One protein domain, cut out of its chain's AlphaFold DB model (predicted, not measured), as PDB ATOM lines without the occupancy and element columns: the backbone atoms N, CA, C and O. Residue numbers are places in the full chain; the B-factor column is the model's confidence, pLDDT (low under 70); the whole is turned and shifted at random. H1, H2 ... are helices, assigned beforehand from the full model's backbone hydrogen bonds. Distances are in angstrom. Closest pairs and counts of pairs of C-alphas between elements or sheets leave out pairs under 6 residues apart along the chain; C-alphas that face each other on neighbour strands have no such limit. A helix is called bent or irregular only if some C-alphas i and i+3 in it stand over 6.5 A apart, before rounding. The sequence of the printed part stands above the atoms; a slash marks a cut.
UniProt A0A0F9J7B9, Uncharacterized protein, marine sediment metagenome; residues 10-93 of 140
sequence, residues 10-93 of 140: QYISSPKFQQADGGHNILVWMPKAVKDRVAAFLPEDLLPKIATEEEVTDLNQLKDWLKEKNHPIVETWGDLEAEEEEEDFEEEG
ATOM      1  N   GLN A  10      50.637  13.744  16.483       91.00
ATOM      2  CA  GLN A  10      51.079  15.126  16.663       91.00
ATOM      3  C   GLN A  10      50.118  16.130  16.015       91.00
ATOM      4  O   GLN A  10      49.900  17.215  16.552       91.00
ATOM      5  N   TYR A  11      49.518  15.781  14.875       92.81
ATOM      6  CA  TYR A  11      48.544  16.655  14.233       92.81
ATOM      7  C   TYR A  11      47.271  16.803  15.073       92.81
ATOM      8  O   TYR A  11      46.745  17.907  15.147       92.81
ATOM      9  N   ILE A  12      46.842  15.750  15.782       91.25
ATOM     10  CA  ILE A  12      45.708  15.816  16.721       91.25
ATOM     11  C   ILE A  12      45.979  16.841  17.826       91.25
ATOM     12  O   ILE A  12      45.093  17.609  18.163       91.25
ATOM     13  N   SER A  13      47.206  16.931  18.345       88.88
ATOM     14  CA  SER A  13      47.562  17.936  19.366       88.88
ATOM     15  C   SER A  13      47.673  19.379  18.843       88.88
ATOM     16  O   SER A  13      47.859  20.310  19.621       88.88
ATOM     17  N   SER A  14      47.602  19.592  17.526       90.88
ATOM     18  CA  SER A  14      47.758  20.920  16.933       90.88
ATOM     19  C   SER A  14      46.475  21.745  17.071       90.88
ATOM     20  O   SER A  14      45.401  21.231  16.761       90.88
ATOM     21  N   PRO A  15      46.555  23.057  17.365       88.75
ATOM     22  CA  PRO A  15      45.406  23.963  17.257       88.75
ATOM     23  C   PRO A  15      44.817  24.018  15.843       88.75
ATOM     24  O   PRO A  15      43.685  24.453  15.664       88.75
ATOM     25  N   LYS A  16      45.602  23.612  14.830       90.44
ATOM     26  CA  LYS A  16      45.203  23.548  13.418       90.44
ATOM     27  C   LYS A  16      44.560  22.232  13.000       90.44
ATOM     28  O   LYS A  16      44.284  22.058  11.816       90.44
ATOM     29  N   PHE A  17      44.341  21.314  13.936       92.19
ATOM     30  CA  PHE A  17      43.611  20.088  13.660       92.19
ATOM     31  C   PHE A  17      42.234  20.432  13.088       92.19
ATOM     32  O   PHE A  17      41.535  21.219  13.707       92.19
ATOM     33  N   GLN A  18      41.905  19.908  11.903       90.44
ATOM     34  CA  GLN A  18      40.600  19.993  11.217       90.44
ATOM     35  C   GLN A  18      39.809  21.298  11.422       90.44
ATOM     36  O   GLN A  18      38.604  21.279  11.648       90.44
ATOM     37  N   GLN A  19      40.476  22.454  11.358       90.19
ATOM     38  CA  GLN A  19      39.839  23.737  11.694       90.19
ATOM     39  C   GLN A  19      38.635  24.067  10.811       90.19
ATOM     40  O   GLN A  19      37.698  24.695  11.292       90.19
ATOM     41  N   ALA A  20      38.665  23.647   9.545       88.56
ATOM     42  CA  ALA A  20      37.562  23.858   8.612       88.56
ATOM     43  C   ALA A  20      36.288  23.107   9.031       88.56
ATOM     44  O   ALA A  20      35.195  23.601   8.784       88.56
ATOM     45  N   ASP A  21      36.442  21.970   9.713       85.12
ATOM     46  CA  ASP A  21      35.342  21.081  10.095       85.12
ATOM     47  C   ASP A  21      34.900  21.271  11.559       85.12
ATOM     48  O   ASP A  21      34.012  20.573  12.030       85.12
ATOM     49  N   GLY A  22      35.516  22.191  12.314       86.00
ATOM     50  CA  GLY A  22      35.196  22.427  13.734       86.00
ATOM     51  C   GLY A  22      36.276  21.980  14.727       86.00
ATOM     52  O   GLY A  22      36.111  22.095  15.942       86.00
ATOM     53  N   GLY A  23      37.423  21.525  14.234       91.19
ATOM     54  CA  GLY A  23      38.639  21.351  15.015       91.19
ATOM     55  C   GLY A  23      38.614  20.183  15.991       91.19
ATOM     56  O   GLY A  23      38.295  19.058  15.626       91.19
ATOM     57  N   HIS A  24      38.991  20.405  17.249       91.94
ATOM     58  CA  HIS A  24      38.907  19.339  18.255       91.94
ATOM     59  C   HIS A  24      37.462  18.977  18.599       91.94
ATOM     60  O   HIS A  24      37.220  17.848  19.000       91.94
ATOM     61  N   ASN A  25      36.498  19.873  18.370       90.88
ATOM     62  CA  ASN A  25      35.094  19.664  18.738       90.88
ATOM     63  C   ASN A  25      34.405  18.540  17.953       90.88
ATOM     64  O   ASN A  25      33.330  18.103  18.353       90.88
ATOM     65  N   ILE A  26      35.011  18.061  16.861       90.81
ATOM     66  CA  ILE A  26      34.511  16.906  16.105       90.81
ATOM     67  C   ILE A  26      35.042  15.559  16.620       90.81
ATOM     68  O   ILE A  26      34.607  14.505  16.158       90.81
ATOM     69  N   LEU A  27      35.982  15.556  17.571       92.00
ATOM     70  CA  LEU A  27      36.531  14.325  18.139       92.00
ATOM     71  C   LEU A  27      35.543  13.713  19.128       92.00
ATOM     72  O   LEU A  27      35.467  14.130  20.271       92.00
ATOM     73  N   VAL A  28      34.826  12.683  18.693       93.88
ATOM     74  CA  VAL A  28      33.804  12.014  19.514       93.88
ATOM     75  C   VAL A  28      34.291  10.735  20.188       93.88
ATOM     76  O   VAL A  28      33.781  10.359  21.240       93.88
ATOM     77  N   TRP A  29      35.269  10.055  19.588       94.81
ATOM     78  CA  TRP A  29      35.739   8.748  20.040       94.81
ATOM     79  C   TRP A  29      37.223   8.562  19.727       94.81
ATOM     80  O   TRP A  29      37.684   8.915  18.638       94.81
ATOM     81  N   MET A  30      37.976   7.985  20.664       93.81
ATOM     82  CA  MET A  30      39.356   7.551  20.434       93.81
ATOM     83  C   MET A  30      39.780   6.448  21.411       93.81
ATOM     84  O   MET A  30      39.291   6.419  22.538       93.81
ATOM     85  N   PRO A  31      40.759   5.599  21.046       94.38
ATOM     86  CA  PRO A  31      41.323   4.636  21.981       94.38
ATOM     87  C   PRO A  31      41.983   5.330  23.177       94.38
ATOM     88  O   PRO A  31      42.688   6.333  23.005       94.38
ATOM     89  N   LYS A  32      41.858   4.756  24.371       94.00
ATOM     90  CA  LYS A  32      42.404   5.288  25.625       94.00
ATOM     91  C   LYS A  32      43.902   5.559  25.545       94.00
ATOM     92  O   LYS A  32      44.360   6.641  25.893       94.00
ATOM     93  N   ALA A  33      44.657   4.639  24.944       92.81
ATOM     94  CA  ALA A  33      46.096   4.804  24.737       92.81
ATOM     95  C   ALA A  33      46.466   6.036  23.885       92.81
ATOM     96  O   ALA A  33      47.566   6.573  24.024       92.81
ATOM     97  N   VAL A  34      45.583   6.468  22.979       92.44
ATOM     98  CA  VAL A  34      45.765   7.700  22.199       92.44
ATOM     99  C   VAL A  34      45.320   8.898  23.027       92.44
ATOM    100  O   VAL A  34      46.080   9.862  23.112       92.44
ATOM    101  N   LYS A  35      44.157   8.804  23.685       91.88
ATOM    102  CA  LYS A  35      43.600   9.842  24.565       91.88
ATOM    103  C   LYS A  35      44.606  10.292  25.612       91.88
ATOM    104  O   LYS A  35      44.895  11.480  25.692       91.88
ATOM    105  N   ASP A  36      45.229   9.352  26.314       92.75
ATOM    106  CA  ASP A  36      46.203   9.636  27.371       92.75
ATOM    107  C   ASP A  36      47.442  10.381  26.846       92.75
ATOM    108  O   ASP A  36      48.011  11.224  27.536       92.75
ATOM    109  N   ARG A  37      47.857  10.113  25.599       91.81
ATOM    110  CA  ARG A  37      49.014  10.778  24.974       91.81
ATOM    111  C   ARG A  37      48.718  12.210  24.552       91.81
ATOM    112  O   ARG A  37      49.614  13.047  24.602       91.81
ATOM    113  N   VAL A  38      47.498  12.475  24.088       91.00
ATOM    114  CA  VAL A  38      47.096  13.805  23.602       91.00
ATOM    115  C   VAL A  38      46.372  14.630  24.664       91.00
ATOM    116  O   VAL A  38      46.133  15.812  24.433       91.00
ATOM    117  N   ALA A  39      46.066  14.043  25.827       89.31
ATOM    118  CA  ALA A  39      45.226  14.649  26.852       89.31
ATOM    119  C   ALA A  39      45.701  16.045  27.271       89.31
ATOM    120  O   ALA A  39      44.900  16.966  27.347       89.31
ATOM    121  N   ALA A  40      47.010  16.221  27.457       89.38
ATOM    122  CA  ALA A  40      47.605  17.496  27.863       89.38
ATOM    123  C   ALA A  40      47.460  18.632  26.829       89.38
ATOM    124  O   ALA A  40      47.725  19.785  27.155       89.38
ATOM    125  N   PHE A  41      47.094  18.314  25.584       88.12
ATOM    126  CA  PHE A  41      46.992  19.274  24.481       88.12
ATOM    127  C   PHE A  41      45.554  19.520  24.022       88.12
ATOM    128  O   PHE A  41      45.323  20.415  23.211       88.12
ATOM    129  N   LEU A  42      44.600  18.719  24.497       88.81
ATOM    130  CA  LEU A  42      43.190  18.901  24.181       88.81
ATOM    131  C   LEU A  42      42.543  19.893  25.159       88.81
ATOM    132  O   LEU A  42      42.988  20.001  26.303       88.81
ATOM    133  N   PRO A  43      41.474  20.596  24.744       88.56
ATOM    134  CA  PRO A  43      40.710  21.455  25.643       88.56
ATOM    135  C   PRO A  43      40.171  20.674  26.850       88.56
ATOM    136  O   PRO A  43      39.576  19.606  26.679       88.56
ATOM    137  N   GLU A  44      40.340  21.218  28.058       87.69
ATOM    138  CA  GLU A  44      39.928  20.560  29.310       87.69
ATOM    139  C   GLU A  44      38.426  20.238  29.333       87.69
ATOM    140  O   GLU A  44      38.029  19.162  29.779       87.69
ATOM    141  N   ASP A  45      37.605  21.119  28.759       88.75
ATOM    142  CA  ASP A  45      36.152  20.948  28.664       88.75
ATOM    143  C   ASP A  45      35.734  19.794  27.740       88.75
ATOM    144  O   ASP A  45      34.644  19.230  27.886       88.75
ATOM    145  N   LEU A  46      36.587  19.443  26.771       89.88
ATOM    146  CA  LEU A  46      36.295  18.429  25.761       89.88
ATOM    147  C   LEU A  46      36.747  17.034  26.204       89.88
ATOM    148  O   LEU A  46      36.052  16.058  25.944       89.88
ATOM    149  N   LEU A  47      37.867  16.922  26.922       89.00
ATOM    150  CA  LEU A  47      38.410  15.649  27.416       89.00
ATOM    151  C   LEU A  47      37.389  14.685  28.053       89.00
ATOM    152  O   LEU A  47      37.400  13.498  27.695       89.00
ATOM    153  N   PRO A  48      36.502  15.124  28.970       90.94
ATOM    154  CA  PRO A  48      35.514  14.236  29.581       90.94
ATOM    155  C   PRO A  48      34.368  13.854  28.634       90.94
ATOM    156  O   PRO A  48      33.585  12.964  28.959       90.94
ATOM    157  N   LYS A  49      34.257  14.519  27.480       93.44
ATOM    158  CA  LYS A  49      33.201  14.312  26.486       93.44
ATOM    159  C   LYS A  49      33.650  13.465  25.291       93.44
ATOM    160  O   LYS A  49      32.853  13.240  24.395       93.44
ATOM    161  N   ILE A  50      34.891  12.978  25.268       93.06
ATOM    162  CA  ILE A  50      35.391  12.073  24.222       93.06
ATOM    163  C   ILE A  50      35.265  10.630  24.709       93.06
ATOM    164  O   ILE A  50      35.887  10.284  25.717       93.06
ATOM    165  N   ALA A  51      34.523   9.793  23.987       94.62
ATOM    166  CA  ALA A  51      34.339   8.391  24.338       94.62
ATOM    167  C   ALA A  51      35.604   7.556  24.077       94.62
ATOM    168  O   ALA A  51      36.423   7.869  23.206       94.62
ATOM    169  N   THR A  52      35.734   6.465  24.820       94.88
ATOM    170  CA  THR A  52      36.792   5.458  24.665       94.88
ATOM    171  C   THR A  52      36.212   4.068  24.408       94.88
ATOM    172  O   THR A  52      35.009   3.843  24.535       94.88
ATOM    173  N   GLU A  53      37.073   3.113  24.066       92.88
ATOM    174  CA  GLU A  53      36.727   1.700  23.889       92.88
ATOM    175  C   GLU A  53      36.170   1.036  25.158       92.88
ATOM    176  O   GLU A  53      35.479   0.025  25.060       92.88
ATOM    177  N   GLU A  54      36.465   1.585  26.340       90.94
ATOM    178  CA  GLU A  54      35.952   1.085  27.624       90.94
ATOM    179  C   GLU A  54      34.504   1.533  27.881       90.94
ATOM    180  O   GLU A  54      33.762   0.851  28.586       90.94
ATOM    181  N   GLU A  55      34.101   2.674  27.319       89.31
ATOM    182  CA  GLU A  55      32.782   3.275  27.538       89.31
ATOM    183  C   GLU A  55      31.795   2.858  26.453       89.31
ATOM    184  O   GLU A  55      30.636   2.565  26.746       89.31
ATOM    185  N   VAL A  56      32.252   2.845  25.196       92.06
ATOM    186  CA  VAL A  56      31.392   2.606  24.044       92.06
ATOM    187  C   VAL A  56      32.101   1.788  22.970       92.06
ATOM    188  O   VAL A  56      33.163   2.161  22.468       92.06
ATOM    189  N   THR A  57      31.441   0.706  22.556       90.00
ATOM    190  CA  THR A  57      31.911  -0.186  21.485       90.00
ATOM    191  C   THR A  57      31.032  -0.169  20.235       90.00
ATOM    192  O   THR A  57      31.484  -0.614  19.184       90.00
ATOM    193  N   ASP A  58      29.787   0.309  20.334       91.25
ATOM    194  CA  ASP A  58      28.831   0.355  19.219       91.25
ATOM    195  C   ASP A  58      28.416   1.791  18.862       91.25
ATOM    196  O   ASP A  58      28.359   2.677  19.715       91.25
ATOM    197  N   LEU A  59      28.063   2.015  17.594       88.62
ATOM    198  CA  LEU A  59      27.670   3.331  17.088       88.62
ATOM    199  C   LEU A  59      26.384   3.855  17.737       88.62
ATOM    200  O   LEU A  59      26.283   5.051  18.000       88.62
ATOM    201  N   ASN A  60      25.404   2.987  18.008       88.62
ATOM    202  CA  ASN A  60      24.138   3.416  18.615       88.62
ATOM    203  C   ASN A  60      24.363   3.910  20.046       88.62
ATOM    204  O   ASN A  60      23.923   4.996  20.412       88.62
ATOM    205  N   GLN A  61      25.146   3.150  20.810       90.94
ATOM    206  CA  GLN A  61      25.561   3.524  22.158       90.94
ATOM    207  C   GLN A  61      26.357   4.834  22.163       90.94
ATOM    208  O   GLN A  61      26.208   5.635  23.080       90.94
ATOM    209  N   LEU A  62      27.165   5.084  21.123       92.50
ATOM    210  CA  LEU A  62      27.958   6.310  21.016       92.50
ATOM    211  C   LEU A  62      27.066   7.532  20.846       92.50
ATOM    212  O   LEU A  62      27.281   8.540  21.513       92.50
ATOM    213  N   LYS A  63      26.041   7.437  19.992       90.44
ATOM    214  CA  LYS A  63      25.082   8.530  19.797       90.44
ATOM    215  C   LYS A  63      24.376   8.898  21.101       90.44
ATOM    216  O   LYS A  63      24.294  10.080  21.425       90.44
ATOM    217  N   ASP A  64      23.912   7.904  21.855       92.06
ATOM    218  CA  ASP A  64      23.220   8.133  23.127       92.06
ATOM    219  C   ASP A  64      24.164   8.708  24.196       92.06
ATOM    220  O   ASP A  64      23.820   9.674  24.878       92.06
ATOM    221  N   TRP A  65      25.394   8.193  24.279       93.69
ATOM    222  CA  TRP A  65      26.412   8.677  25.216       93.69
ATOM    223  C   TRP A  65      26.820  10.133  24.939       93.69
ATOM    224  O   TRP A  65      26.943  10.938  25.863       93.69
ATOM    225  N   LEU A  66      26.978  10.508  23.664       92.94
ATOM    226  CA  LEU A  66      27.306  11.883  23.268       92.94
ATOM    227  C   LEU A  66      26.190  12.870  23.637       92.94
ATOM    228  O   LEU A  66      26.490  13.989  24.065       92.94
ATOM    229  N   LYS A  67      24.921  12.450  23.516       91.19
ATOM    230  CA  LYS A  67      23.757  13.233  23.963       91.19
ATOM    231  C   LYS A  67      23.765  13.414  25.480       91.19
ATOM    232  O   LYS A  67      23.603  14.533  25.955       91.19
ATOM    233  N   GLU A  68      24.023  12.353  26.241       91.62
ATOM    234  CA  GLU A  68      24.099  12.420  27.708       91.62
ATOM    235  C   GLU A  68      25.221  13.357  28.192       91.62
ATOM    236  O   GLU A  68      25.035  14.148  29.119       91.62
ATOM    237  N   LYS A  69      26.387  13.317  27.535       91.25
ATOM    238  CA  LYS A  69      27.549  14.159  27.865       91.25
ATOM    239  C   LYS A  69      27.480  15.582  27.307       91.25
ATOM    240  O   LYS A  69      28.380  16.372  27.600       91.25
ATOM    241  N   ASN A  70      26.435  15.924  26.546       89.50
ATOM    242  CA  ASN A  70      26.293  17.207  25.851       89.50
ATOM    243  C   ASN A  70      27.571  17.567  25.070       89.50
ATOM    244  O   ASN A  70      28.242  18.578  25.337       89.50
ATOM    245  N   HIS A  71      27.970  16.671  24.163       91.38
ATOM    246  CA  HIS A  71      29.108  16.902  23.278       91.38
ATOM    247  C   HIS A  71      28.786  18.013  22.256       91.38
ATOM    248  O   HIS A  71      27.679  18.005  21.722       91.38
ATOM    249  N   PRO A  72      29.727  18.924  21.923       89.88
ATOM    250  CA  PRO A  72      29.472  20.033  20.989       89.88
ATOM    251  C   PRO A  72      28.910  19.602  19.624       89.88
ATOM    252  O   PRO A  72      28.077  20.290  19.051       89.88
ATOM    253  N   ILE A  73      29.313  18.425  19.131       88.62
ATOM    254  CA  ILE A  73      28.806  17.852  17.869       88.62
ATOM    255  C   ILE A  73      27.276  17.652  17.854       88.62
ATOM    256  O   ILE A  73      26.665  17.613  16.792       88.62
ATOM    257  N   VAL A  74      26.644  17.486  19.019       87.62
ATOM    258  CA  VAL A  74      25.208  17.183  19.098       87.62
ATOM    259  C   VAL A  74      24.378  18.388  18.659       87.62
ATOM    260  O   VAL A  74      23.306  18.205  18.093       87.62
ATOM    261  N   GLU A  75      24.887  19.607  18.853       85.19
ATOM    262  CA  GLU A  75      24.222  20.835  18.400       85.19
ATOM    263  C   GLU A  75      24.149  20.887  16.869       85.19
ATOM    264  O   GLU A  75      23.103  21.208  16.317       85.19
ATOM    265  N   THR A  76      25.214  20.463  16.180       80.75
ATOM    266  CA  THR A  76      25.270  20.433  14.708       80.75
ATOM    267  C   THR A  76      24.408  19.344  14.063       80.75
ATOM    268  O   THR A  76      24.156  19.396  12.865       80.75
ATOM    269  N   TRP A  77      23.938  18.346  14.822       76.75
ATOM    270  CA  TRP A  77      23.064  17.304  14.267       76.75
ATOM    271  C   TRP A  77      21.661  17.816  13.947       76.75
ATOM    272  O   TRP A  77      21.037  17.298  13.027       76.75
ATOM    273  N   GLY A  78      21.177  18.828  14.675       60.50
ATOM    274  CA  GLY A  78      19.851  19.401  14.433       60.50
ATOM    275  C   GLY A  78      19.718  20.043  13.050       60.50
ATOM    276  O   GLY A  78      18.641  19.987  12.467       60.50
ATOM    277  N   ASP A  79      20.813  20.590  12.518       53.38
ATOM    278  CA  ASP A  79      20.849  21.187  11.180       53.38
ATOM    279  C   ASP A  79      20.992  20.111  10.083       53.38
ATOM    280  O   ASP A  79      20.345  20.196   9.044       53.38
ATOM    281  N   LEU A  80      21.752  19.039  10.342       52.66
ATOM    282  CA  LEU A  80      21.955  17.928   9.399       52.66
ATOM    283  C   LEU A  80      20.715  17.038   9.215       52.66
ATOM    284  O   LEU A  80      20.472  16.571   8.110       52.66
ATOM    285  N   GLU A  81      19.923  16.795  10.267       48.72
ATOM    286  CA  GLU A  81      18.666  16.033  10.138       48.72
ATOM    287  C   GLU A  81      17.626  16.794   9.291       48.72
ATOM    288  O   GLU A  81      16.820  16.165   8.608       48.72
ATOM    289  N   ALA A  82      17.666  18.131   9.292       45.16
ATOM    290  CA  ALA A  82      16.814  18.963   8.443       45.16
ATOM    291  C   ALA A  82      17.293  18.978   6.979       45.16
ATOM    292  O   ALA A  82      16.472  18.866   6.073       45.16
ATOM    293  N   GLU A  83      18.607  19.053   6.743       47.38
ATOM    294  CA  GLU A  83      19.190  18.985   5.395       47.38
ATOM    295  C   GLU A  83      19.042  17.587   4.760       47.38
ATOM    296  O   GLU A  83      18.695  17.497   3.585       47.38
ATOM    297  N   GLU A  84      19.208  16.492   5.517       46.69
ATOM    298  CA  GLU A  84      18.958  15.127   5.013       46.69
ATOM    299  C   GLU A  84      17.475  14.910   4.656       46.69
ATOM    300  O   GLU A  84      17.188  14.234   3.671       46.69
ATOM    301  N   GLU A  85      16.523  15.489   5.405       44.81
ATOM    302  CA  GLU A  85      15.094  15.443   5.051       44.81
ATOM    303  C   GLU A  85      14.761  16.275   3.799       44.81
ATOM    304  O   GLU A  85      13.893  15.869   3.020       44.81
ATOM    305  N   GLU A  86      15.436  17.411   3.585       43.88
ATOM    306  CA  GLU A  86      15.284  18.238   2.380       43.88
ATOM    307  C   GLU A  86      15.910  17.573   1.142       43.88
ATOM    308  O   GLU A  86      15.261  17.524   0.093       43.88
ATOM    309  N   GLU A  87      17.101  16.973   1.258       41.28
ATOM    310  CA  GLU A  87      17.745  16.229   0.167       41.28
ATOM    311  C   GLU A  87      16.959  14.962  -0.223       41.28
ATOM    312  O   GLU A  87      16.769  14.725  -1.417       41.28
ATOM    313  N   ASP A  88      16.419  14.185   0.732       35.97
ATOM    314  CA  ASP A  88      15.551  13.020   0.437       35.97
ATOM    315  C   ASP A  88      14.265  13.465  -0.306       35.97
ATOM    316  O   ASP A  88      13.764  12.773  -1.200       35.97
ATOM    317  N   PHE A  89      13.726  14.647   0.029       35.53
ATOM    318  CA  PHE A  89      12.567  15.233  -0.657       35.53
ATOM    319  C   PHE A  89      12.896  15.690  -2.085       35.53
ATOM    320  O   PHE A  89      12.073  15.519  -2.994       35.53
ATOM    321  N   GLU A  90      14.078  16.271  -2.296       43.28
ATOM    322  CA  GLU A  90      14.537  16.712  -3.613       43.28
ATOM    323  C   GLU A  90      14.940  15.532  -4.517       43.28
ATOM    324  O   GLU A  90      14.567  15.523  -5.696       43.28
ATOM    325  N   GLU A  91      15.598  14.492  -3.991       38.88
ATOM    326  CA  GLU A  91      15.944  13.279  -4.750       38.88
ATOM    327  C   GLU A  91      14.694  12.479  -5.167       38.88
ATOM    328  O   GLU A  91      14.603  12.042  -6.323       38.88
ATOM    329  N   GLU A  92      13.682  12.345  -4.294       41.38
ATOM    330  CA  GLU A  92      12.389  11.746  -4.674       41.38
ATOM    331  C   GLU A  92      11.624  12.601  -5.708       41.38
ATOM    332  O   GLU A  92      10.834  12.062  -6.493       41.38
ATOM    333  N   GLY A  93      11.864  13.918  -5.758       44.44
ATOM    334  CA  GLY A  93      11.256  14.847  -6.716       44.44
ATOM    335  C   GLY A  93      11.958  14.928  -8.081       44.44
ATOM    336  O   GLY A  93      11.325  15.294  -9.078       44.44
TER     337      GLY A  93
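What this domain is: This is residues 10 to 93 of the 140 residues of an uncharacterized protein of marine sediment metagenome (UniProt A0A0F9J7B9). One long helix, H4, sticks out with its residues 77 to 93 as a kinked arm from a small body of loops and short helices. In that body H3 sits near the root of the arm and H2 lies at the far end from it, with the short H1 and the long loop stretches of residues 10 to 22 and 42 to 58 making up much of the rest. The printed part has 84 residues with four named helices, in the order H1, H2, H3, H4, and no named strand; the class is all helix. The whole is loose, with a radius of gyration of the C-alphas of 15.2 A, and elongated, with spans of 50 by 28 by 17 A, the arm making much of the length.

Where its parts are: H4, residues 73 to 93, is the longest helix and measures 30.4 A from C-alpha 73 at (28.806, 17.852, 17.869) to C-alpha 93 at (11.256, 14.847, -6.716). It has a kink of 29 degrees near residue 80. It is neither bent nor irregular, but only just: C-alphas 75 and 78 are 6.1 A apart. H3, residues 59 to 68, is 14.4 A long. H2, residues 32 to 41, is 14.8 A long and irregular, its C-alphas 37 and 40 being 7.4 A apart. H1, residues 23 to 26, begins with C-alpha 23 at (38.639, 21.351, 15.015) and is 6.2 A long; it is neither bent nor irregular, but only just, by that same distance.

How they stand to each other: H4 and H3 are close but not clearly touching, the closest C-alphas being those of Val 74 and Lys 67, 6.4 A apart. Their lines stand at a steep tilt of 52 degrees, opposite ways. H4 and H1 are also close but not clearly touching, with the C-alphas of Ile 73 and Ile 26 closest at 6.0 A. H2 is apart from H1, H3 and H4, and H1 is apart from H3. In H3 every O i to N i+4 pair is within hydrogen-bond range, in H4 13 of 17 are and in H2 3 of 6, while H1 is too short for such a pair.

The domain as a whole: The two C-alphas farthest apart are those of Ala 40 and Gly 93, at 50.2 A. Residues 77 to 93 stand free; without them the body has 67 residues, spans 29 by 27 by 18 A and has a radius of gyration of 11.6 A. The link from H2 to H3, 17 residues, is long; those from H1 to H2 and from H3 to H4 are tight. The printed part has no cut. Its mean pLDDT is 81.9, and residues 78 to 93 are under 70.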